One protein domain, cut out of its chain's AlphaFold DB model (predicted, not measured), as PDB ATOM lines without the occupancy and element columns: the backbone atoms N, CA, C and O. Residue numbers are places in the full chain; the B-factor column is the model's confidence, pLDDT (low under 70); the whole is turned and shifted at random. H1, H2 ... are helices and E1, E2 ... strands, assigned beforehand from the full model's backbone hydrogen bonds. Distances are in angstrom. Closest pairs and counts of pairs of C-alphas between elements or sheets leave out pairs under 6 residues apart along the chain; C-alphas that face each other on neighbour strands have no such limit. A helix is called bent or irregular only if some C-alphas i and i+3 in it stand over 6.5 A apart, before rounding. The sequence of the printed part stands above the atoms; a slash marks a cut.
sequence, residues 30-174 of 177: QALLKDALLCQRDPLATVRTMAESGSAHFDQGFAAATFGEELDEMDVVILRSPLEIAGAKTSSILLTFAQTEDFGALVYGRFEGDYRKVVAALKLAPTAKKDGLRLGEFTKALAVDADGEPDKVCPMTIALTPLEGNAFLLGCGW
ATOM      1  N   GLN A  30     194.353 211.203 219.928       96.31
ATOM      2  CA  GLN A  30     193.020 210.849 220.416       96.31
ATOM      3  C   GLN A  30     192.848 209.339 220.580       96.31
ATOM      4  O   GLN A  30     192.221 208.917 221.544       96.31
ATOM      5  N   ALA A  31     193.380 208.529 219.659       95.81
ATOM      6  CA  ALA A  31     193.317 207.075 219.770       95.81
ATOM      7  C   ALA A  31     194.133 206.591 220.976       95.81
ATOM      8  O   ALA A  31     193.603 205.869 221.816       95.81
ATOM      9  N   LEU A  32     195.369 207.084 221.124       95.69
ATOM     10  CA  LEU A  32     196.230 206.789 222.274       95.69
ATOM     11  C   LEU A  32     195.531 207.119 223.601       95.69
ATOM     12  O   LEU A  32     195.448 206.279 224.493       95.69
ATOM     13  N   LEU A  33     194.990 208.330 223.727       96.81
ATOM     14  CA  LEU A  33     194.336 208.775 224.957       96.81
ATOM     15  C   LEU A  33     193.002 208.071 225.206       96.81
ATOM     16  O   LEU A  33     192.672 207.791 226.354       96.81
ATOM     17  N   LYS A  34     192.240 207.737 224.160       96.88
ATOM     18  CA  LYS A  34     191.005 206.958 224.303       96.88
ATOM     19  C   LYS A  34     191.305 205.571 224.855       96.88
ATOM     20  O   LYS A  34     190.655 205.153 225.808       96.88
ATOM     21  N   ASP A  35     192.303 204.893 224.304       95.25
ATOM     22  CA  ASP A  35     192.727 203.584 224.788       95.25
ATOM     23  C   ASP A  35     193.188 203.663 226.254       95.25
ATOM     24  O   ASP A  35     192.872 202.778 227.047       95.25
ATOM     25  N   ALA A  36     193.890 204.737 226.642       94.06
ATOM     26  CA  ALA A  36     194.310 204.968 228.026       94.06
ATOM     27  C   ALA A  36     193.111 205.163 228.967       94.06
ATOM     28  O   ALA A  36     193.018 204.484 229.986       94.06
ATOM     29  N   LEU A  37     192.156 206.028 228.609       93.88
ATOM     30  CA  LEU A  37     190.936 206.265 229.393       93.88
ATOM     31  C   LEU A  37     190.075 205.011 229.563       93.88
ATOM     32  O   LEU A  37     189.375 204.881 230.563       93.88
ATOM     33  N   LEU A  38     190.107 204.107 228.584       92.31
ATOM     34  CA  LEU A  38     189.332 202.868 228.581       92.31
ATOM     35  C   LEU A  38     190.126 201.664 229.109       92.31
ATOM     36  O   LEU A  38     189.700 200.526 228.927       92.31
ATOM     37  N   CYS A  39     191.279 201.890 229.746       88.69
ATOM     38  CA  CYS A  39     192.144 200.837 230.282       88.69
ATOM     39  C   CYS A  39     192.569 199.773 229.248       88.69
ATOM     40  O   CYS A  39     192.851 198.629 229.607       88.69
ATOM     41  N   GLN A  40     192.617 200.133 227.963       90.44
ATOM     42  CA  GLN A  40     193.039 199.261 226.855       90.44
ATOM     43  C   GLN A  40     194.555 199.320 226.615       90.44
ATOM     44  O   GLN A  40     195.106 198.537 225.845       90.44
ATOM     45  N   ARG A  41     195.237 200.232 227.313       90.56
ATOM     46  CA  ARG A  41     196.695 200.361 227.404       90.56
ATOM     47  C   ARG A  41     197.073 200.910 228.776       90.56
ATOM     48  O   ARG A  41     196.195 201.345 229.516       90.56
ATOM     49  N   ASP A  42     198.366 200.936 229.086       90.25
ATOM     50  CA  ASP A  42     198.883 201.568 230.305       90.25
ATOM     51  C   ASP A  42     198.584 203.081 230.294       90.25
ATOM     52  O   ASP A  42     199.158 203.807 229.469       90.25
ATOM     53  N   PRO A  43     197.679 203.582 231.157       90.88
ATOM     54  CA  PRO A  43     197.305 204.986 231.123       90.88
ATOM     55  C   PRO A  43     198.413 205.898 231.654       90.88
ATOM     56  O   PRO A  43     198.611 206.977 231.095       90.88
ATOM     57  N   LEU A  44     199.165 205.458 232.671       90.62
ATOM     58  CA  LEU A  44     200.242 206.231 233.285       90.62
ATOM     59  C   LEU A  44     201.357 206.466 232.267       90.62
ATOM     60  O   LEU A  44     201.723 207.608 231.996       90.62
ATOM     61  N   ALA A  45     201.850 205.383 231.660       92.69
ATOM     62  CA  ALA A  45     202.913 205.465 230.665       92.69
ATOM     63  C   ALA A  45     202.485 206.300 229.450       92.69
ATOM     64  O   ALA A  45     203.284 207.064 228.910       92.69
ATOM     65  N   THR A  46     201.218 206.189 229.035       94.75
ATOM     66  CA  THR A  46     200.694 206.931 227.879       94.75
ATOM     67  C   THR A  46     200.704 208.436 228.121       94.75
ATOM     68  O   THR A  46     201.223 209.171 227.284       94.75
ATOM     69  N   VAL A  47     200.164 208.904 229.251       95.00
ATOM     70  CA  VAL A  47     200.110 210.345 229.541       95.00
ATOM     71  C   VAL A  47     201.501 210.907 229.821       95.00
ATOM     72  O   VAL A  47     201.836 211.931 229.234       95.00
ATOM     73  N   ARG A  48     202.343 210.211 230.600       93.19
ATOM     74  CA  ARG A  48     203.717 210.666 230.886       93.19
ATOM     75  C   ARG A  48     204.566 210.819 229.631       93.19
ATOM     76  O   ARG A  48     205.175 211.860 229.433       93.19
ATOM     77  N   THR A  49     204.525 209.838 228.727       93.81
ATOM     78  CA  THR A  49     205.260 209.924 227.450       93.81
ATOM     79  C   THR A  49     204.815 211.139 226.628       93.81
ATOM     80  O   THR A  49     205.627 211.797 225.980       93.81
ATOM     81  N   MET A  50     203.516 211.461 226.642       94.31
ATOM     82  CA  MET A  50     203.010 212.662 225.973       94.31
ATOM     83  C   MET A  50     203.443 213.940 226.705       94.31
ATOM     84  O   MET A  50     203.822 214.904 226.043       94.31
ATOM     85  N   ALA A  51     203.432 213.954 228.038       92.50
ATOM     86  CA  ALA A  51     203.843 215.090 228.862       92.50
ATOM     87  C   ALA A  51     205.328 215.444 228.706       92.50
ATOM     88  O   ALA A  51     205.652 216.614 228.507       92.50
ATOM     89  N   GLU A  52     206.207 214.441 228.661       90.88
ATOM     90  CA  GLU A  52     207.653 214.598 228.432       90.88
ATOM     91  C   GLU A  52     207.977 215.298 227.102       90.88
ATOM     92  O   GLU A  52     208.998 215.971 226.972       90.88
ATOM     93  N   SER A  53     207.089 215.177 226.113       84.00
ATOM     94  CA  SER A  53     207.222 215.840 224.812       84.00
ATOM     95  C   SER A  53     206.821 217.329 224.831       84.00
ATOM     96  O   SER A  53     207.122 218.089 223.904       84.00
ATOM     97  N   GLY A  54     206.169 217.776 225.909       78.81
ATOM     98  CA  GLY A  54     205.780 219.161 226.147       78.81
ATOM     99  C   GLY A  54     204.798 219.733 225.118       78.81
ATOM    100  O   GLY A  54     203.957 219.047 224.533       78.81
ATOM    101  N   SER A  55     204.890 221.043 224.880       79.38
ATOM    102  CA  SER A  55     204.026 221.772 223.939       79.38
ATOM    103  C   SER A  55     204.471 221.675 222.473       79.38
ATOM    104  O   SER A  55     203.790 222.201 221.589       79.38
ATOM    105  N   ALA A  56     205.579 220.980 222.187       78.31
ATOM    106  CA  ALA A  56     206.203 220.925 220.864       78.31
ATOM    107  C   ALA A  56     205.344 220.229 219.788       78.31
ATOM    108  O   ALA A  56     205.618 220.348 218.595       78.31
ATOM    109  N   HIS A  57     204.287 219.523 220.195       82.00
ATOM    110  CA  HIS A  57     203.506 218.647 219.326       82.00
ATOM    111  C   HIS A  57     202.129 219.203 218.953       82.00
ATOM    112  O   HIS A  57     201.306 218.471 218.397       82.00
ATOM    113  N   PHE A  58     201.839 220.491 219.200       88.00
ATOM    114  CA  PHE A  58     200.478 220.993 218.974       88.00
ATOM    115  C   PHE A  58     200.036 220.873 217.513       88.00
ATOM    116  O   PHE A  58     198.866 220.591 217.253       88.00
ATOM    117  N   ASP A  59     200.956 221.016 216.556       88.06
ATOM    118  CA  ASP A  59     200.705 220.773 215.125       88.06
ATOM    119  C   ASP A  59     200.486 219.295 214.779       88.06
ATOM    120  O   ASP A  59     199.859 218.979 213.772       88.06
ATOM    121  N   GLN A  60     200.920 218.392 215.653       86.94
ATOM    122  CA  GLN A  60     200.694 216.949 215.571       86.94
ATOM    123  C   GLN A  60     199.413 216.522 216.311       86.94
ATOM    124  O   GLN A  60     199.065 215.343 216.330       86.94
ATOM    125  N   GLY A  61     198.677 217.478 216.889       92.75
ATOM    126  CA  GLY A  61     197.335 217.271 217.426       92.75
ATOM    127  C   GLY A  61     197.201 217.387 218.943       92.75
ATOM    128  O   GLY A  61     196.074 217.267 219.428       92.75
ATOM    129  N   PHE A  62     198.279 217.644 219.692       96.12
ATOM    130  CA  PHE A  62     198.209 217.841 221.145       96.12
ATOM    131  C   PHE A  62     199.338 218.724 221.690       96.12
ATOM    132  O   PHE A  62     200.424 218.768 221.134       96.12
ATOM    133  N   ALA A  63     199.109 219.399 222.807       95.88
ATOM    134  CA  ALA A  63     200.154 220.007 223.623       95.88
ATOM    135  C   ALA A  63     200.098 219.381 225.012       95.88
ATOM    136  O   ALA A  63     199.010 219.034 225.470       95.88
ATOM    137  N   ALA A  64     201.230 219.250 225.687       95.50
ATOM    138  CA  ALA A  64     201.252 218.745 227.047       95.50
ATOM    139  C   ALA A  64     202.142 219.588 227.964       95.50
ATOM    140  O   ALA A  64     203.011 220.331 227.501       95.50
ATOM    141  N   ALA A  65     201.877 219.503 229.261       93.19
ATOM    142  CA  ALA A  65     202.650 220.159 230.303       93.19
ATOM    143  C   ALA A  65     202.556 219.369 231.611       93.19
ATOM    144  O   ALA A  65     201.510 218.792 231.907       93.19
ATOM    145  N   THR A  66     203.632 219.419 232.389       92.88
ATOM    146  CA  THR A  66     203.707 218.909 233.762       92.88
ATOM    147  C   THR A  66     203.712 220.089 234.728       92.88
ATOM    148  O   THR A  66     204.365 221.106 234.475       92.88
ATOM    149  N   PHE A  67     202.972 219.968 235.823       89.69
ATOM    150  CA  PHE A  67     202.878 220.942 236.909       89.69
ATOM    151  C   PHE A  67     203.129 220.242 238.248       89.69
ATOM    152  O   PHE A  67     202.815 219.063 238.370       89.69
ATOM    153  N   GLY A  68     203.619 220.975 239.252       88.00
ATOM    154  CA  GLY A  68     203.924 220.409 240.574       88.00
ATOM    155  C   GLY A  68     205.225 219.597 240.606       88.00
ATOM    156  O   GLY A  68     205.950 219.531 239.613       88.00
ATOM    157  N   GLU A  69     205.521 219.010 241.763       79.38
ATOM    158  CA  GLU A  69     206.660 218.135 242.043       79.38
ATOM    159  C   GLU A  69     206.230 216.983 242.979       79.38
ATOM    160  O   GLU A  69     205.401 217.129 243.876       79.38
ATOM    161  N   GLU A  70     206.824 215.800 242.820       77.69
ATOM    162  CA  GLU A  70     206.560 214.643 243.692       77.69
ATOM    163  C   GLU A  70     205.069 214.226 243.756       77.69
ATOM    164  O   GLU A  70     204.559 213.598 242.830       77.69
ATOM    165  N   LEU A  71     204.377 214.498 244.872       72.25
ATOM    166  CA  LEU A  71     203.015 214.021 245.149       72.25
ATOM    167  C   LEU A  71     201.915 214.976 244.671       72.25
ATOM    168  O   LEU A  71     200.757 214.558 244.603       72.25
ATOM    169  N   ASP A  72     202.249 216.228 244.350       80.38
ATOM    170  CA  ASP A  72     201.323 217.175 243.716       80.38
ATOM    171  C   ASP A  72     201.535 217.281 242.194       80.38
ATOM    172  O   ASP A  72     200.872 218.083 241.532       80.38
ATOM    173  N   GLU A  73     202.393 216.413 241.640       86.94
ATOM    174  CA  GLU A  73     202.635 216.297 240.205       86.94
ATOM    175  C   GLU A  73     201.329 216.017 239.441       86.94
ATOM    176  O   GLU A  73     200.530 215.124 239.768       86.94
ATOM    177  N   MET A  74     201.133 216.797 238.383       91.56
ATOM    178  CA  MET A  74     200.012 216.698 237.470       91.56
ATOM    179  C   MET A  74     200.493 216.889 236.035       91.56
ATOM    180  O   MET A  74     201.004 217.952 235.682       91.56
ATOM    181  N   ASP A  75     200.217 215.908 235.181       95.06
ATOM    182  CA  ASP A  75     200.390 216.059 233.741       95.06
ATOM    183  C   ASP A  75     199.058 216.404 233.088       95.06
ATOM    184  O   ASP A  75     198.023 215.792 233.362       95.06
ATOM    185  N   VAL A  76     199.083 217.365 232.174       95.25
ATOM    186  CA  VAL A  76     197.922 217.782 231.393       95.25
ATOM    187  C   VAL A  76     198.249 217.642 229.920       95.25
ATOM    188  O   VAL A  76     199.207 218.232 229.427       95.25
ATOM    189  N   VAL A  77     197.406 216.912 229.195       97.31
ATOM    190  CA  VAL A  77     197.459 216.781 227.739       97.31
ATOM    191  C   VAL A  77     196.239 217.467 227.142       97.31
ATOM    192  O   VAL A  77     195.108 217.043 227.363       97.31
ATOM    193  N   ILE A  78     196.466 218.517 226.361       96.75
ATOM    194  CA  ILE A  78     195.448 219.301 225.662       96.75
ATOM    195  C   ILE A  78     195.412 218.868 224.200       96.75
ATOM    196  O   ILE A  78     196.406 218.951 223.483       96.75
ATOM    197  N   LEU A  79     194.248 218.438 223.730       96.69
ATOM    198  CA  LEU A  79     194.028 217.998 222.360       96.69
ATOM    199  C   LEU A  79     193.628 219.173 221.461       96.69
ATOM    200  O   LEU A  79     192.743 219.954 221.806       96.69
ATOM    201  N   ARG A  80     194.213 219.259 220.260       95.19
ATOM    202  CA  ARG A  80     193.808 220.238 219.231       95.19
ATOM    203  C   ARG A  80     192.372 220.001 218.759       95.19
ATOM    204  O   ARG A  80     191.630 220.953 218.544       95.19
ATOM    205  N   SER A  81     192.004 218.732 218.589       96.25
ATOM    206  CA  SER A  81     190.647 218.309 218.240       96.25
ATOM    207  C   SER A  81     190.087 217.441 219.364       96.25
ATOM    208  O   SER A  81     190.797 216.517 219.777       96.25
ATOM    209  N   PRO A  82     188.844 217.678 219.824       97.75
ATOM    210  CA  PRO A  82     188.277 216.950 220.952       97.75
ATOM    211  C   PRO A  82     188.275 215.433 220.744       97.75
ATOM    212  O   PRO A  82     188.003 214.942 219.646       97.75
ATOM    213  N   LEU A  83     188.517 214.696 221.823       98.00
ATOM    214  CA  LEU A  83     188.251 213.266 221.906       98.00
ATOM    215  C   LEU A  83     186.759 213.066 222.179       98.00
ATOM    216  O   LEU A  83     186.193 213.718 223.059       98.00
ATOM    217  N   GLU A  84     186.126 212.161 221.431       98.06
ATOM    218  CA  GLU A  84     184.693 211.878 221.537       98.06
ATOM    219  C   GLU A  84     184.419 210.412 221.907       98.06
ATOM    220  O   GLU A  84     184.979 209.482 221.316       98.06
ATOM    221  N   ILE A  85     183.515 210.202 222.868       96.94
ATOM    222  CA  ILE A  85     182.979 208.890 223.245       96.94
ATOM    223  C   ILE A  85     181.458 209.014 223.333       96.94
ATOM    224  O   ILE A  85     180.938 209.773 224.144       96.94
ATOM    225  N   ALA A  86     180.742 208.276 222.479       96.31
ATOM    226  CA  ALA A  86     179.275 208.258 222.424       96.31
ATOM    227  C   ALA A  86     178.617 209.662 222.408       96.31
ATOM    228  O   ALA A  86     177.576 209.881 223.033       96.31
ATOM    229  N   GLY A  87     179.220 210.618 221.690       97.00
ATOM    230  CA  GLY A  87     178.740 211.999 221.573       97.00
ATOM    231  C   GLY A  87     179.218 212.955 222.669       97.00
ATOM    232  O   GLY A  87     179.061 214.165 222.511       97.00
ATOM    233  N   ALA A  88     179.807 212.453 223.757       98.12
ATOM    234  CA  ALA A  88     180.419 213.281 224.789       98.12
ATOM    235  C   ALA A  88     181.861 213.631 224.418       98.12
ATOM    236  O   ALA A  88     182.579 212.793 223.868       98.12
ATOM    237  N   LYS A  89     182.291 214.857 224.727       98.56
ATOM    238  CA  LYS A  89     183.570 215.404 224.258       98.56
ATOM    239  C   LYS A  89     184.445 215.891 225.396       98.56
ATOM    240  O   LYS A  89     183.954 216.508 226.336       98.56
ATOM    241  N   THR A  90     185.749 215.695 225.252       98.31
ATOM    242  CA  THR A  90     186.770 216.339 226.080       98.31
ATOM    243  C   THR A  90     187.910 216.856 225.210       98.31
ATOM    244  O   THR A  90     188.202 216.292 224.157       98.31
ATOM    245  N   SER A  91     188.550 217.942 225.637       97.69
ATOM    246  CA  SER A  91     189.748 218.484 224.976       97.69
ATOM    247  C   SER A  91     190.992 218.374 225.853       97.69
ATOM    248  O   SER A  91     192.049 218.851 225.457       97.69
ATOM    249  N   SER A  92     190.885 217.763 227.035       97.06
ATOM    250  CA  SER A  92     191.998 217.664 227.975       97.06
ATOM    251  C   SER A  92     191.938 216.382 228.788       97.06
ATOM    252  O   SER A  92     190.894 216.068 229.364       97.06
ATOM    253  N   ILE A  93     193.072 215.699 228.883       97.19
ATOM    254  CA  ILE A  93     193.279 214.538 229.745       97.19
ATOM    255  C   ILE A  93     194.307 214.907 230.806       97.19
ATOM    256  O   ILE A  93     195.304 215.556 230.499       97.19
ATOM    257  N   LEU A  94     194.042 214.512 232.041       94.94
ATOM    258  CA  LEU A  94     194.877 214.771 233.198       94.94
ATOM    259  C   LEU A  94     195.401 213.445 233.738       94.94
ATOM    260  O   LEU A  94     194.645 212.476 233.805       94.94
ATOM    261  N   LEU A  95     196.662 213.425 234.151       92.94
ATOM    262  CA  LEU A  95     197.217 212.461 235.094       92.94
ATOM    263  C   LEU A  95     197.475 213.205 236.402       92.94
ATOM    264  O   LEU A  95     198.125 214.246 236.395       92.94
ATOM    265  N   THR A  96     196.989 212.678 237.519       88.25
ATOM    266  CA  THR A  96     197.290 213.223 238.846       88.25
ATOM    267  C   THR A  96     197.291 212.122 239.897       88.25
ATOM    268  O   THR A  96     196.526 211.157 239.817       88.25
ATOM    269  N   PHE A  97     198.158 212.275 240.896       80.25
ATOM    270  CA  PHE A  97     198.215 211.404 242.069       80.25
ATOM    271  C   PHE A  97     197.399 211.948 243.248       80.25
ATOM    272  O   PHE A  97     197.103 211.201 244.184       80.25
ATOM    273  N   ALA A  98     196.980 213.217 243.183       73.06
ATOM    274  CA  ALA A  98     196.063 213.815 244.139       73.06
ATOM    275  C   ALA A  98     194.662 213.226 243.918       73.06
ATOM    276  O   ALA A  98     193.923 213.625 243.016       73.06
ATOM    277  N   GLN A  99     194.306 212.226 244.723       61.91
ATOM    278  CA  GLN A  99     193.002 211.585 244.616       61.91
ATOM    279  C   GLN A  99     191.910 212.501 245.163       61.91
ATOM    280  O   GLN A  99     192.025 213.041 246.262       61.91
ATOM    281  N   THR A 100     190.817 212.631 244.417       60.47
ATOM    282  CA  THR A 100     189.563 213.127 244.980       60.47
ATOM    283  C   THR A 100     188.828 211.943 245.604       60.47
ATOM    284  O   THR A 100     188.820 210.845 245.041       60.47
ATOM    285  N   GLU A 101     188.203 212.138 246.769       58.56
ATOM    286  CA  GLU A 101     187.506 211.062 247.502       58.56
ATOM    287  C   GLU A 101     186.439 210.346 246.645       58.56
ATOM    288  O   GLU A 101     186.109 209.177 246.890       58.56
ATOM    289  N   ASP A 102     185.982 210.998 245.568       59.81
ATOM    290  CA  ASP A 102     184.854 210.602 244.723       59.81
ATOM    291  C   ASP A 102     185.228 210.111 243.312       59.81
ATOM    292  O   ASP A 102     184.366 209.616 242.576       59.81
ATOM    293  N   PHE A 103     186.513 210.114 242.933       64.19
ATOM    294  CA  PHE A 103     186.938 209.629 241.619       64.19
ATOM    295  C   PHE A 103     188.281 208.884 241.667       64.19
ATOM    296  O   PHE A 103     189.338 209.458 241.890       64.19
ATOM    297  N   GLY A 104     188.222 207.563 241.459       66.94
ATOM    298  CA  GLY A 104     189.356 206.646 241.642       66.94
ATOM    299  C   GLY A 104     190.238 206.446 240.407       66.94
ATOM    300  O   GLY A 104     190.867 205.398 240.288       66.94
ATOM    301  N   ALA A 105     190.256 207.383 239.450       74.25
ATOM    302  CA  ALA A 105     191.104 207.253 238.266       74.25
ATOM    303  C   ALA A 105     192.334 208.164 238.346       74.25
ATOM    304  O   ALA A 105     192.209 209.354 238.618       74.25
ATOM    305  N   LEU A 106     193.511 207.600 238.057       85.38
ATOM    306  CA  LEU A 106     194.773 208.346 237.973       85.38
ATOM    307  C   LEU A 106     194.821 209.183 236.696       85.38
ATOM    308  O   LEU A 106     195.318 210.302 236.714       85.38
ATOM    309  N   VAL A 107     194.278 208.643 235.601       91.69
ATOM    310  CA  VAL A 107     194.178 209.325 234.310       91.69
ATOM    311  C   VAL A 107     192.721 209.522 233.943       91.69
ATOM    312  O   VAL A 107     191.973 208.547 233.860       91.69
ATOM    313  N   TYR A 108     192.315 210.760 233.676       93.94
ATOM    314  CA  TYR A 108     190.930 211.074 233.346       93.94
ATOM    315  C   TYR A 108     190.751 212.334 232.517       93.94
ATOM    316  O   TYR A 108     191.607 213.208 232.463       93.94
ATOM    317  N   GLY A 109     189.587 212.438 231.885       95.50
ATOM    318  CA  GLY A 109     189.102 213.665 231.273       95.50
ATOM    319  C   GLY A 109     187.783 214.093 231.902       95.50
ATOM    320  O   GLY A 109     186.957 213.257 232.279       95.50
ATOM    321  N   ARG A 110     187.557 215.407 231.965       95.56
ATOM    322  CA  ARG A 110     186.212 215.962 232.131       95.56
ATOM    323  C   ARG A 110     185.545 216.007 230.762       95.56
ATOM    324  O   ARG A 110     186.054 216.660 229.850       95.56
ATOM    325  N   PHE A 111     184.428 215.311 230.622       97.56
ATOM    326  CA  PHE A 111     183.629 215.274 229.407       97.56
ATOM    327  C   PHE A 111     182.375 216.122 229.563       97.56
ATOM    328  O   PHE A 111     181.759 216.136 230.625       97.56
ATOM    329  N   GLU A 112     181.972 216.759 228.470       98.19
ATOM    330  CA  GLU A 112     180.675 217.415 228.323       98.19
ATOM    331  C   GLU A 112     179.804 216.572 227.377       98.19
ATOM    332  O   GLU A 112     180.208 216.261 226.250       98.19
ATOM    333  N   GLY A 113     178.618 216.163 227.833       96.94
ATOM    334  CA  GLY A 113     177.675 215.333 227.085       96.94
ATOM    335  C   GLY A 113     176.776 214.458 227.967       96.94
ATOM    336  O   GLY A 113     176.834 214.474 229.190       96.94
ATOM    337  N   ASP A 114     175.921 213.656 227.330       94.69
ATOM    338  CA  ASP A 114     175.023 212.742 228.045       94.69
ATOM    339  C   ASP A 114     175.777 211.498 228.537       94.69
ATOM    340  O   ASP A 114     175.999 210.546 227.779       94.69
ATOM    341  N   TYR A 115     176.144 211.490 229.822       92.38
ATOM    342  CA  TYR A 115     176.876 210.378 230.434       92.38
ATOM    343  C   TYR A 115     176.127 209.041 230.319       92.38
ATOM    344  O   TYR A 115     176.761 207.992 230.245       92.38
ATOM    345  N   ARG A 116     174.789 209.041 230.226       91.62
ATOM    346  CA  ARG A 116     174.002 207.803 230.097       91.62
ATOM    347  C   ARG A 116     174.262 207.098 228.771       91.62
ATOM    348  O   ARG A 116     174.267 205.869 228.727       91.62
ATOM    349  N   LYS A 117     174.535 207.850 227.699       94.62
ATOM    350  CA  LYS A 117     174.939 207.277 226.405       94.62
ATOM    351  C   LYS A 117     176.315 206.637 226.482       94.62
ATOM    352  O   LYS A 117     176.513 205.574 225.904       94.62
ATOM    353  N   VAL A 118     177.241 207.256 227.214       93.88
ATOM    354  CA  VAL A 118     178.578 206.700 227.452       93.88
ATOM    355  C   VAL A 118     178.489 205.418 228.265       93.88
ATOM    356  O   VAL A 118     179.044 204.407 227.854       93.88
ATOM    357  N   VAL A 119     177.717 205.422 229.353       90.00
ATOM    358  CA  VAL A 119     177.448 204.235 230.177       90.00
ATOM    359  C   VAL A 119     176.873 203.101 229.338       90.00
ATOM    360  O   VAL A 119     177.365 201.983 229.419       90.00
ATOM    361  N   ALA A 120     175.879 203.377 228.489       89.94
ATOM    362  CA  ALA A 120     175.294 202.368 227.610       89.94
ATOM    363  C   ALA A 120     176.289 201.851 226.555       89.94
ATOM    364  O   ALA A 120     176.360 200.647 226.313       89.94
ATOM    365  N   ALA A 121     177.071 202.744 225.939       91.88
ATOM    366  CA  ALA A 121     178.050 202.388 224.913       91.88
ATOM    367  C   ALA A 121     179.218 201.565 225.472       91.88
ATOM    368  O   ALA A 121     179.681 200.635 224.815       91.88
ATOM    369  N   LEU A 122     179.671 201.906 226.679       88.94
ATOM    370  CA  LEU A 122     180.759 201.237 227.385       88.94
ATOM    371  C   LEU A 122     180.269 200.117 228.311       88.94
ATOM    372  O   LEU A 122     181.088 199.474 228.939       88.94
ATOM    373  N   LYS A 123     178.955 199.877 228.406       87.38
ATOM    374  CA  LYS A 123     178.345 198.860 229.281       87.38
ATOM    375  C   LYS A 123     178.791 198.957 230.751       87.38
ATOM    376  O   LYS A 123     178.891 197.942 231.435       87.38
ATOM    377  N   LEU A 124     179.013 200.177 231.243       82.00
ATOM    378  CA  LEU A 124     179.440 200.397 232.627       82.00
ATOM    379  C   LEU A 124     178.321 200.003 233.598       82.00
ATOM    380  O   LEU A 124     177.150 200.322 233.370       82.00
ATOM    381  N   ALA A 125     178.685 199.357 234.702       75.44
ATOM    382  CA  ALA A 125     177.761 198.962 235.759       75.44
ATOM    383  C   ALA A 125     178.058 199.733 237.055       75.44
ATOM    384  O   ALA A 125     179.184 200.190 237.252       75.44
ATOM    385  N   PRO A 126     177.085 199.900 237.965       69.31
ATOM    386  CA  PRO A 126     177.362 200.451 239.285       69.31
ATOM    387  C   PRO A 126     178.444 199.648 240.009       69.31
ATOM    388  O   PRO A 126     178.366 198.424 240.104       69.31
ATOM    389  N   THR A 127     179.455 200.346 240.519       63.59
ATOM    390  CA  THR A 127     180.474 199.747 241.393       63.59
ATOM    391  C   THR A 127     179.947 199.656 242.828       63.59
ATOM    392  O   THR A 127     179.015 200.365 243.200       63.59
ATOM    393  N   ALA A 128     180.528 198.783 243.656       50.12
ATOM    394  CA  ALA A 128     180.037 198.460 245.003       50.12
ATOM    395  C   ALA A 128     180.102 199.611 246.041       50.12
ATOM    396  O   ALA A 128     179.796 199.391 247.215       50.12
ATOM    397  N   LYS A 129     180.481 200.839 245.650       50.91
ATOM    398  CA  LYS A 129     180.442 201.997 246.552       50.91
ATOM    399  C   LYS A 129     179.006 202.442 246.844       50.91
ATOM    400  O   LYS A 129     178.135 202.467 245.981       50.91
ATOM    401  N   LYS A 130     178.788 202.800 248.116       42.16
ATOM    402  CA  LYS A 130     177.495 203.093 248.769       42.16
ATOM    403  C   LYS A 130     176.683 204.250 248.166       42.16
ATOM    404  O   LYS A 130     175.526 204.405 248.542       42.16
ATOM    405  N   ASP A 131     177.270 205.063 247.297       48.97
ATOM    406  CA  ASP A 131     176.664 206.283 246.755       48.97
ATOM    407  C   ASP A 131     175.948 206.077 245.406       48.97
ATOM    408  O   ASP A 131     175.149 206.923 245.012       48.97
ATOM    409  N   GLY A 132     176.189 204.964 244.699       48.50
ATOM    410  CA  GLY A 132     175.565 204.670 243.401       48.50
ATOM    411  C   GLY A 132     175.968 205.617 242.258       48.50
ATOM    412  O   GLY A 132     175.415 205.515 241.164       48.50
ATOM    413  N   LEU A 133     176.922 206.525 242.493       50.91
ATOM    414  CA  LEU A 133     177.360 207.542 241.529       50.91
ATOM    415  C   LEU A 133     178.546 207.081 240.675       50.91
ATOM    416  O   LEU A 133     178.782 207.635 239.605       50.91
ATOM    417  N   ARG A 134     179.270 206.051 241.121       58.44
ATOM    418  CA  ARG A 134     180.419 205.486 240.411       58.44
ATOM    419  C   ARG A 134     180.000 204.317 239.533       58.44
ATOM    420  O   ARG A 134     179.658 203.239 240.031       58.44
ATOM    421  N   LEU A 135     180.079 204.522 238.226       57.62
ATOM    422  CA  LEU A 135     179.836 203.494 237.219       57.62
ATOM    423  C   LEU A 135     181.184 203.027 236.675       57.62
ATOM    424  O   LEU A 135     181.994 203.852 236.254       57.62
ATOM    425  N   GLY A 136     181.438 201.726 236.690       58.16
ATOM    426  CA  GLY A 136     182.698 201.176 236.227       58.16
ATOM    427  C   GLY A 136     182.588 199.772 235.662       58.16
ATOM    428  O   GLY A 136     181.622 199.047 235.890       58.16
ATOM    429  N   GLU A 137     183.597 199.414 234.882       56.25
ATOM    430  CA  GLU A 137     183.806 198.068 234.366       56.25
ATOM    431  C   GLU A 137     185.223 197.647 234.754       56.25
ATOM    432  O   GLU A 137     186.203 198.332 234.435       56.25
ATOM    433  N   PHE A 138     185.333 196.528 235.471       54.28
ATOM    434  CA  PHE A 138     186.619 195.879 235.671       54.28
ATOM    435  C   PHE A 138     187.033 195.271 234.334       54.28
ATOM    436  O   PHE A 138     186.405 194.326 233.859       54.28
ATOM    437  N   THR A 139     188.092 195.787 233.713       50.53
ATOM    438  CA  THR A 139     188.545 195.275 232.406       50.53
ATOM    439  C   THR A 139     189.252 193.920 232.513       50.53
ATOM    440  O   THR A 139     189.540 193.284 231.498       50.53
ATOM    441  N   LYS A 140     189.495 193.445 233.743       47.50
ATOM    442  CA  LYS A 140     189.936 192.089 234.094       47.50
ATOM    443  C   LYS A 140     189.253 191.643 235.385       47.50
ATOM    444  O   LYS A 140     189.072 192.454 236.289       47.50
ATOM    445  N   ALA A 141     188.913 190.356 235.486       52.19
ATOM    446  CA  ALA A 141     188.507 189.766 236.760       52.19
ATOM    447  C   ALA A 141     189.600 190.017 237.813       52.19
ATOM    448  O   ALA A 141     190.786 189.948 237.481       52.19
ATOM    449  N   LEU A 142     189.202 190.309 239.057       56.88
ATOM    450  CA  LEU A 142     190.125 190.343 240.190       56.88
ATOM    451  C   LEU A 142     190.884 189.014 240.205       56.88
ATOM    452  O   LEU A 142     190.264 187.951 240.283       56.88
ATOM    453  N   ALA A 143     192.210 189.077 240.061       56.16
ATOM    454  CA  ALA A 143     193.030 187.915 240.345       56.16
ATOM    455  C   ALA A 143     192.774 187.546 241.808       56.16
ATOM    456  O   ALA A 143     192.627 188.433 242.646       56.16
ATOM    457  N   VAL A 144     192.645 186.258 242.090       58.62
ATOM    458  CA  VAL A 144     192.610 185.752 243.459       58.62
ATOM    459  C   VAL A 144     193.930 185.052 243.724       58.62
ATOM    460  O   VAL A 144     194.506 184.450 242.810       58.62
ATOM    461  N   ASP A 145     194.440 185.177 244.939       65.88
ATOM    462  CA  ASP A 145     195.613 184.439 245.371       65.88
ATOM    463  C   ASP A 145     195.299 182.938 245.534       65.88
ATOM    464  O   ASP A 145     194.199 182.457 245.239       65.88
ATOM    465  N   ALA A 146     196.302 182.166 245.957       70.69
ATOM    466  CA  ALA A 146     196.172 180.720 246.120       70.69
ATOM    467  C   ALA A 146     195.123 180.311 247.173       70.69
ATOM    468  O   ALA A 146     194.660 179.168 247.140       70.69
ATOM    469  N   ASP A 147     194.737 181.231 248.060       72.94
ATOM    470  CA  ASP A 147     193.764 181.021 249.129       72.94
ATOM    471  C   ASP A 147     192.345 181.468 248.716       72.94
ATOM    472  O   ASP A 147     191.385 181.267 249.460       72.94
ATOM    473  N   GLY A 148     192.185 181.999 247.497       64.06
ATOM    474  CA  GLY A 148     190.911 182.487 246.972       64.06
ATOM    475  C   GLY A 148     190.565 183.908 247.418       64.06
ATOM    476  O   GLY A 148     189.457 184.371 247.137       64.06
ATOM    477  N   GLU A 149     191.494 184.605 248.073       60.22
ATOM    478  CA  GLU A 149     191.337 186.003 248.460       60.22
ATOM    479  C   GLU A 149     191.702 186.919 247.285       60.22
ATOM    480  O   GLU A 149     192.559 186.562 246.473       60.22
ATOM    481  N   PRO A 150     191.077 188.099 247.139       60.25
ATOM    482  CA  PRO A 150     191.453 189.046 246.097       60.25
ATOM    483  C   PRO A 150     192.945 189.391 246.189       60.25
ATOM    484  O   PRO A 150     193.429 189.837 247.231       60.25
ATOM    485  N   ASP A 151     193.666 189.210 245.084       61.19
ATOM    486  CA  ASP A 151     195.052 189.635 244.945       61.19
ATOM    487  C   ASP A 151     195.152 191.129 245.289       61.19
ATOM    488  O   ASP A 151     194.290 191.942 244.938       61.19
ATOM    489  N   LYS A 152     196.232 191.512 245.975       56.81
ATOM    490  CA  LYS A 152     196.498 192.902 246.381       56.81
ATOM    491  C   LYS A 152     196.727 193.817 245.173       56.81
ATOM    492  O   LYS A 152     196.791 195.037 245.325       56.81
ATOM    493  N   VAL A 153     196.883 193.239 243.981       59.34
ATOM    494  CA  VAL A 153     197.016 193.959 242.719       59.34
ATOM    495  C   VAL A 153     195.638 194.367 242.204       59.34
ATOM    496  O   VAL A 153     194.919 193.609 241.556       59.34
ATOM    497  N   CYS A 154     195.302 195.625 242.461       62.09
ATOM    498  CA  CYS A 154     194.099 196.263 241.955       62.09
ATOM    499  C   CYS A 154     194.039 196.250 240.414       62.09
ATOM    500  O   CYS A 154     194.916 196.848 239.777       62.09
ATOM    501  N   PRO A 155     193.023 195.627 239.784       66.06
ATOM    502  CA  PRO A 155     192.863 195.693 238.341       66.06
ATOM    503  C   PRO A 155     192.522 197.120 237.909       66.06
ATOM    504  O   PRO A 155     191.805 197.856 238.594       66.06
ATOM    505  N   MET A 156     193.026 197.502 236.737       75.81
ATOM    506  CA  MET A 156     192.668 198.771 236.112       75.81
ATOM    507  C   MET A 156     191.159 198.814 235.876       75.81
ATOM    508  O   MET A 156     190.582 197.884 235.310       75.81
ATOM    509  N   THR A 157     190.526 199.893 236.320       79.06
ATOM    510  CA  THR A 157     189.073 200.050 236.257       79.06
ATOM    511  C   THR A 157     188.732 201.288 235.446       79.06
ATOM    512  O   THR A 157     189.281 202.364 235.697       79.06
ATOM    513  N   ILE A 158     187.818 201.137 234.484       86.44
ATOM    514  CA  ILE A 158     187.189 202.290 233.833       86.44
ATOM    515  C   ILE A 158     186.222 202.875 234.853       86.44
ATOM    516  O   ILE A 158     185.335 202.164 235.316       86.44
ATOM    517  N   ALA A 159     186.385 204.144 235.207       85.62
ATOM    518  CA  ALA A 159     185.537 204.830 236.171       85.62
ATOM    519  C   ALA A 159     184.848 206.024 235.515       85.62
ATOM    520  O   ALA A 159     185.491 206.825 234.837       85.62
ATOM    521  N   LEU A 160     183.544 206.157 235.760       89.19
ATOM    522  CA  LEU A 160     182.740 207.311 235.397       89.19
ATOM    523  C   LEU A 160     182.028 207.861 236.635       89.19
ATOM    524  O   LEU A 160     181.304 207.124 237.309       89.19
ATOM    525  N   THR A 161     182.182 209.164 236.877       87.31
ATOM    526  CA  THR A 161     181.468 209.901 237.932       87.31
ATOM    527  C   THR A 161     180.727 211.089 237.308       87.31
ATOM    528  O   THR A 161     181.378 211.992 236.774       87.31
ATOM    529  N   PRO A 162     179.380 211.117 237.336       88.69
ATOM    530  CA  PRO A 162     178.604 212.278 236.914       88.69
ATOM    531  C   PRO A 162     178.940 213.509 237.764       88.69
ATOM    532  O   PRO A 162     179.146 213.396 238.970       88.69
ATOM    533  N   LEU A 163     178.969 214.682 237.138       88.19
ATOM    534  CA  LEU A 163     179.118 215.976 237.805       88.19
ATOM    535  C   LEU A 163     177.824 216.790 237.653       88.19
ATOM    536  O   LEU A 163     176.863 216.351 237.019       88.19
ATOM    537  N   GLU A 164     177.794 217.994 238.223       85.75
ATOM    538  CA  GLU A 164     176.693 218.930 237.991       85.75
ATOM    539  C   GLU A 164     176.541 219.282 236.498       85.75
ATOM    540  O   GLU A 164     177.519 219.439 235.762       85.75
ATOM    541  N   GLY A 165     175.291 219.442 236.055       90.50
ATOM    542  CA  GLY A 165     174.964 219.739 234.661       90.50
ATOM    543  C   GLY A 165     175.080 218.518 233.741       90.50
ATOM    544  O   GLY A 165     174.661 217.421 234.096       90.50
ATOM    545  N   ASN A 166     175.614 218.728 232.533       92.25
ATOM    546  CA  ASN A 166     175.854 217.675 231.534       92.25
ATOM    547  C   ASN A 166     177.334 217.250 231.497       92.25
ATOM    548  O   ASN A 166     177.837 216.855 230.448       92.25
ATOM    549  N   ALA A 167     178.038 217.364 232.622       95.25
ATOM    550  CA  ALA A 167     179.447 217.018 232.719       95.25
ATOM    551  C   ALA A 167     179.650 215.709 233.488       95.25
ATOM    552  O   ALA A 167     178.845 215.331 234.338       95.25
ATOM    553  N   PHE A 168     180.752 215.020 233.218       92.81
ATOM    554  CA  PHE A 168     181.180 213.850 233.984       92.81
ATOM    555  C   PHE A 168     182.695 213.663 233.888       92.81
ATOM    556  O   PHE A 168     183.333 214.123 232.938       92.81
ATOM    557  N   LEU A 169     183.276 212.977 234.868       92.44
ATOM    558  CA  LEU A 169     184.641 212.468 234.787       92.44
ATOM    559  C   LEU A 169     184.600 211.058 234.216       92.44
ATOM    560  O   LEU A 169     183.769 210.257 234.635       92.44
ATOM    561  N   LEU A 170     185.485 210.760 233.272       92.62
ATOM    562  CA  LEU A 170     185.717 209.413 232.759       92.62
ATOM    563  C   LEU A 170     187.220 209.176 232.710       92.62
ATOM    564  O   LEU A 170     187.962 210.034 232.228       92.62
ATOM    565  N   GLY A 171     187.664 208.021 233.183       91.88
ATOM    566  CA  GLY A 171     189.080 207.702 233.221       91.88
ATOM    567  C   GLY A 171     189.386 206.261 233.575       91.88
ATOM    568  O   GLY A 171     188.487 205.448 233.782       91.88
ATOM    569  N   CYS A 172     190.682 205.983 233.666       88.00
ATOM    570  CA  CYS A 172     191.235 204.692 234.031       88.00
ATOM    571  C   CYS A 172     192.161 204.827 235.249       88.00
ATOM    572  O   CYS A 172     193.051 205.684 235.275       88.00
ATOM    573  N   GLY A 173     191.983 203.984 236.269       74.56
ATOM    574  CA  GLY A 173     192.905 203.958 237.408       74.56
ATOM    575  C   GLY A 173     192.713 202.823 238.405       74.56
ATOM    576  O   GLY A 173     191.972 201.870 238.158       74.56
ATOM    577  N   TRP A 174     193.486 202.929 239.492       65.56
ATOM    578  CA  TRP A 174     193.651 201.926 240.545       65.56
ATOM    579  C   TRP A 174     192.508 201.958 241.560       65.56
ATOM    580  O   TRP A 174     191.988 203.026 241.870       65.56
TER     581      TRP A 174
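Overview. This is residues 30 to 174 of the 177 residues of an uncharacterized protein of Acidobacteria bacterium (UniProt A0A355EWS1). A twisted wall of seven strands, sharply bent in E2 and E3, folds partly over helix H1, and H2 packs on the same face toward the E1 edge. H4 sits where E2 ends and E3 begins, H3 is beside E1, and on the E5 side the loop of residues 139 to 156 reaches as far as 32 A from the mean of the C-alphas. The printed part has 145 residues, with four named helices and seven named strands in the order H1 H2 H3 E1 E2 E3 E4 H4 E5 E6 E7. The sheet runs E1 E2 E3 E4 E7 E6 E5, all antiparallel, and the class is mixed, helices and strands. The whole is compact, with a radius of gyration of the C-alphas of 15.5 A, and only just elongated, with spans of 51, 33 and 25 A.

Arrangement. Begin with H1, residues 30 to 37, which is on the sheet; its Leu 37 and Gly 171 of E7, residues 167 to 173, have their C-alphas 4.5 A apart, the closest of the two elements. H2, residues 43 to 52, touches H1 at a steep tilt of 47 degrees, opposite ways, with the closest C-alphas, those of Ala 36 and Pro 43, 4.3 A apart. H2 is on the same face as H1, at a height over the sheet of 7.8 A; it runs across the strands, at 71 degrees on the local plane to E2, residues 74 to 85. H3, residues 54 to 60, stands at the sheet's level and meets H2 only through their link; its closest C-alphas to E1, residues 62 to 67, are those of Ser 55 and Ala 63, 4.3 A apart. Next comes a meander, each strand the antiparallel neighbour of the one before: E1, E2, E3, residues 88 to 96, and E4, residues 107 to 112. Look for N 65 and O 76 at 3.0 A between E1 and E2, N 77 and O 93 at 2.8 A between E2 and E3, and N 94 and O 108 at 2.8 A between E3 and E4. E2 bends by 99 degrees at residue 81 and E3 by 72 degrees at residue 91. H4, residues 115 to 122, touches no helix; it lies only just over E7, with 3 C-alphas falling on it, at a height over the sheet of 7.0 A. H1, H2 and H4 with the sheet make two layers, helices on one face of a sheet. A second meander holds E5, residues 135 to 138, E6, residues 157 to 162, and E7, with N 160 and O 135 at 2.8 A and N 159 and O 171 at 2.9 A. E7 and E4 are antiparallel neighbours, with N 109 and O 170 within hydrogen-bond range at 2.9 A. Residues 125 to 126 pair with residues 135 to 136 of E5. In H1, H2 and H4 every O i to N i+4 pair is within hydrogen-bond range; in irregular H3, where C-alphas 56 and 59 are 7.9 A apart, 0 of 3 are, and 1 of 4 O i to N i+3 pairs.

Along the chain. Find C-alpha 30 at (193.020, 210.849, 220.416), where H1 begins. H2 measures 14.4 A from first to last C-alpha. E2, the longest strand, runs 23.5 A from C-alpha 74 at (200.012, 216.698, 237.470); E3 measures 22.0 A and E7 19.3 A, ending with C-alpha 173 at (192.905, 203.958, 237.408).

Size, cuts and confidence. The two C-alphas farthest apart, those of Asp 59 and Asp 147, are 52.8 A apart. The printed part has no cut. The links H4 to E5 and E5 to E6 are long, with 12 and 18 residues. Mean pLDDT of the printed part is 82.5; residues 99 to 104, 126 to 145, 148 to 155 and 174 are under 70.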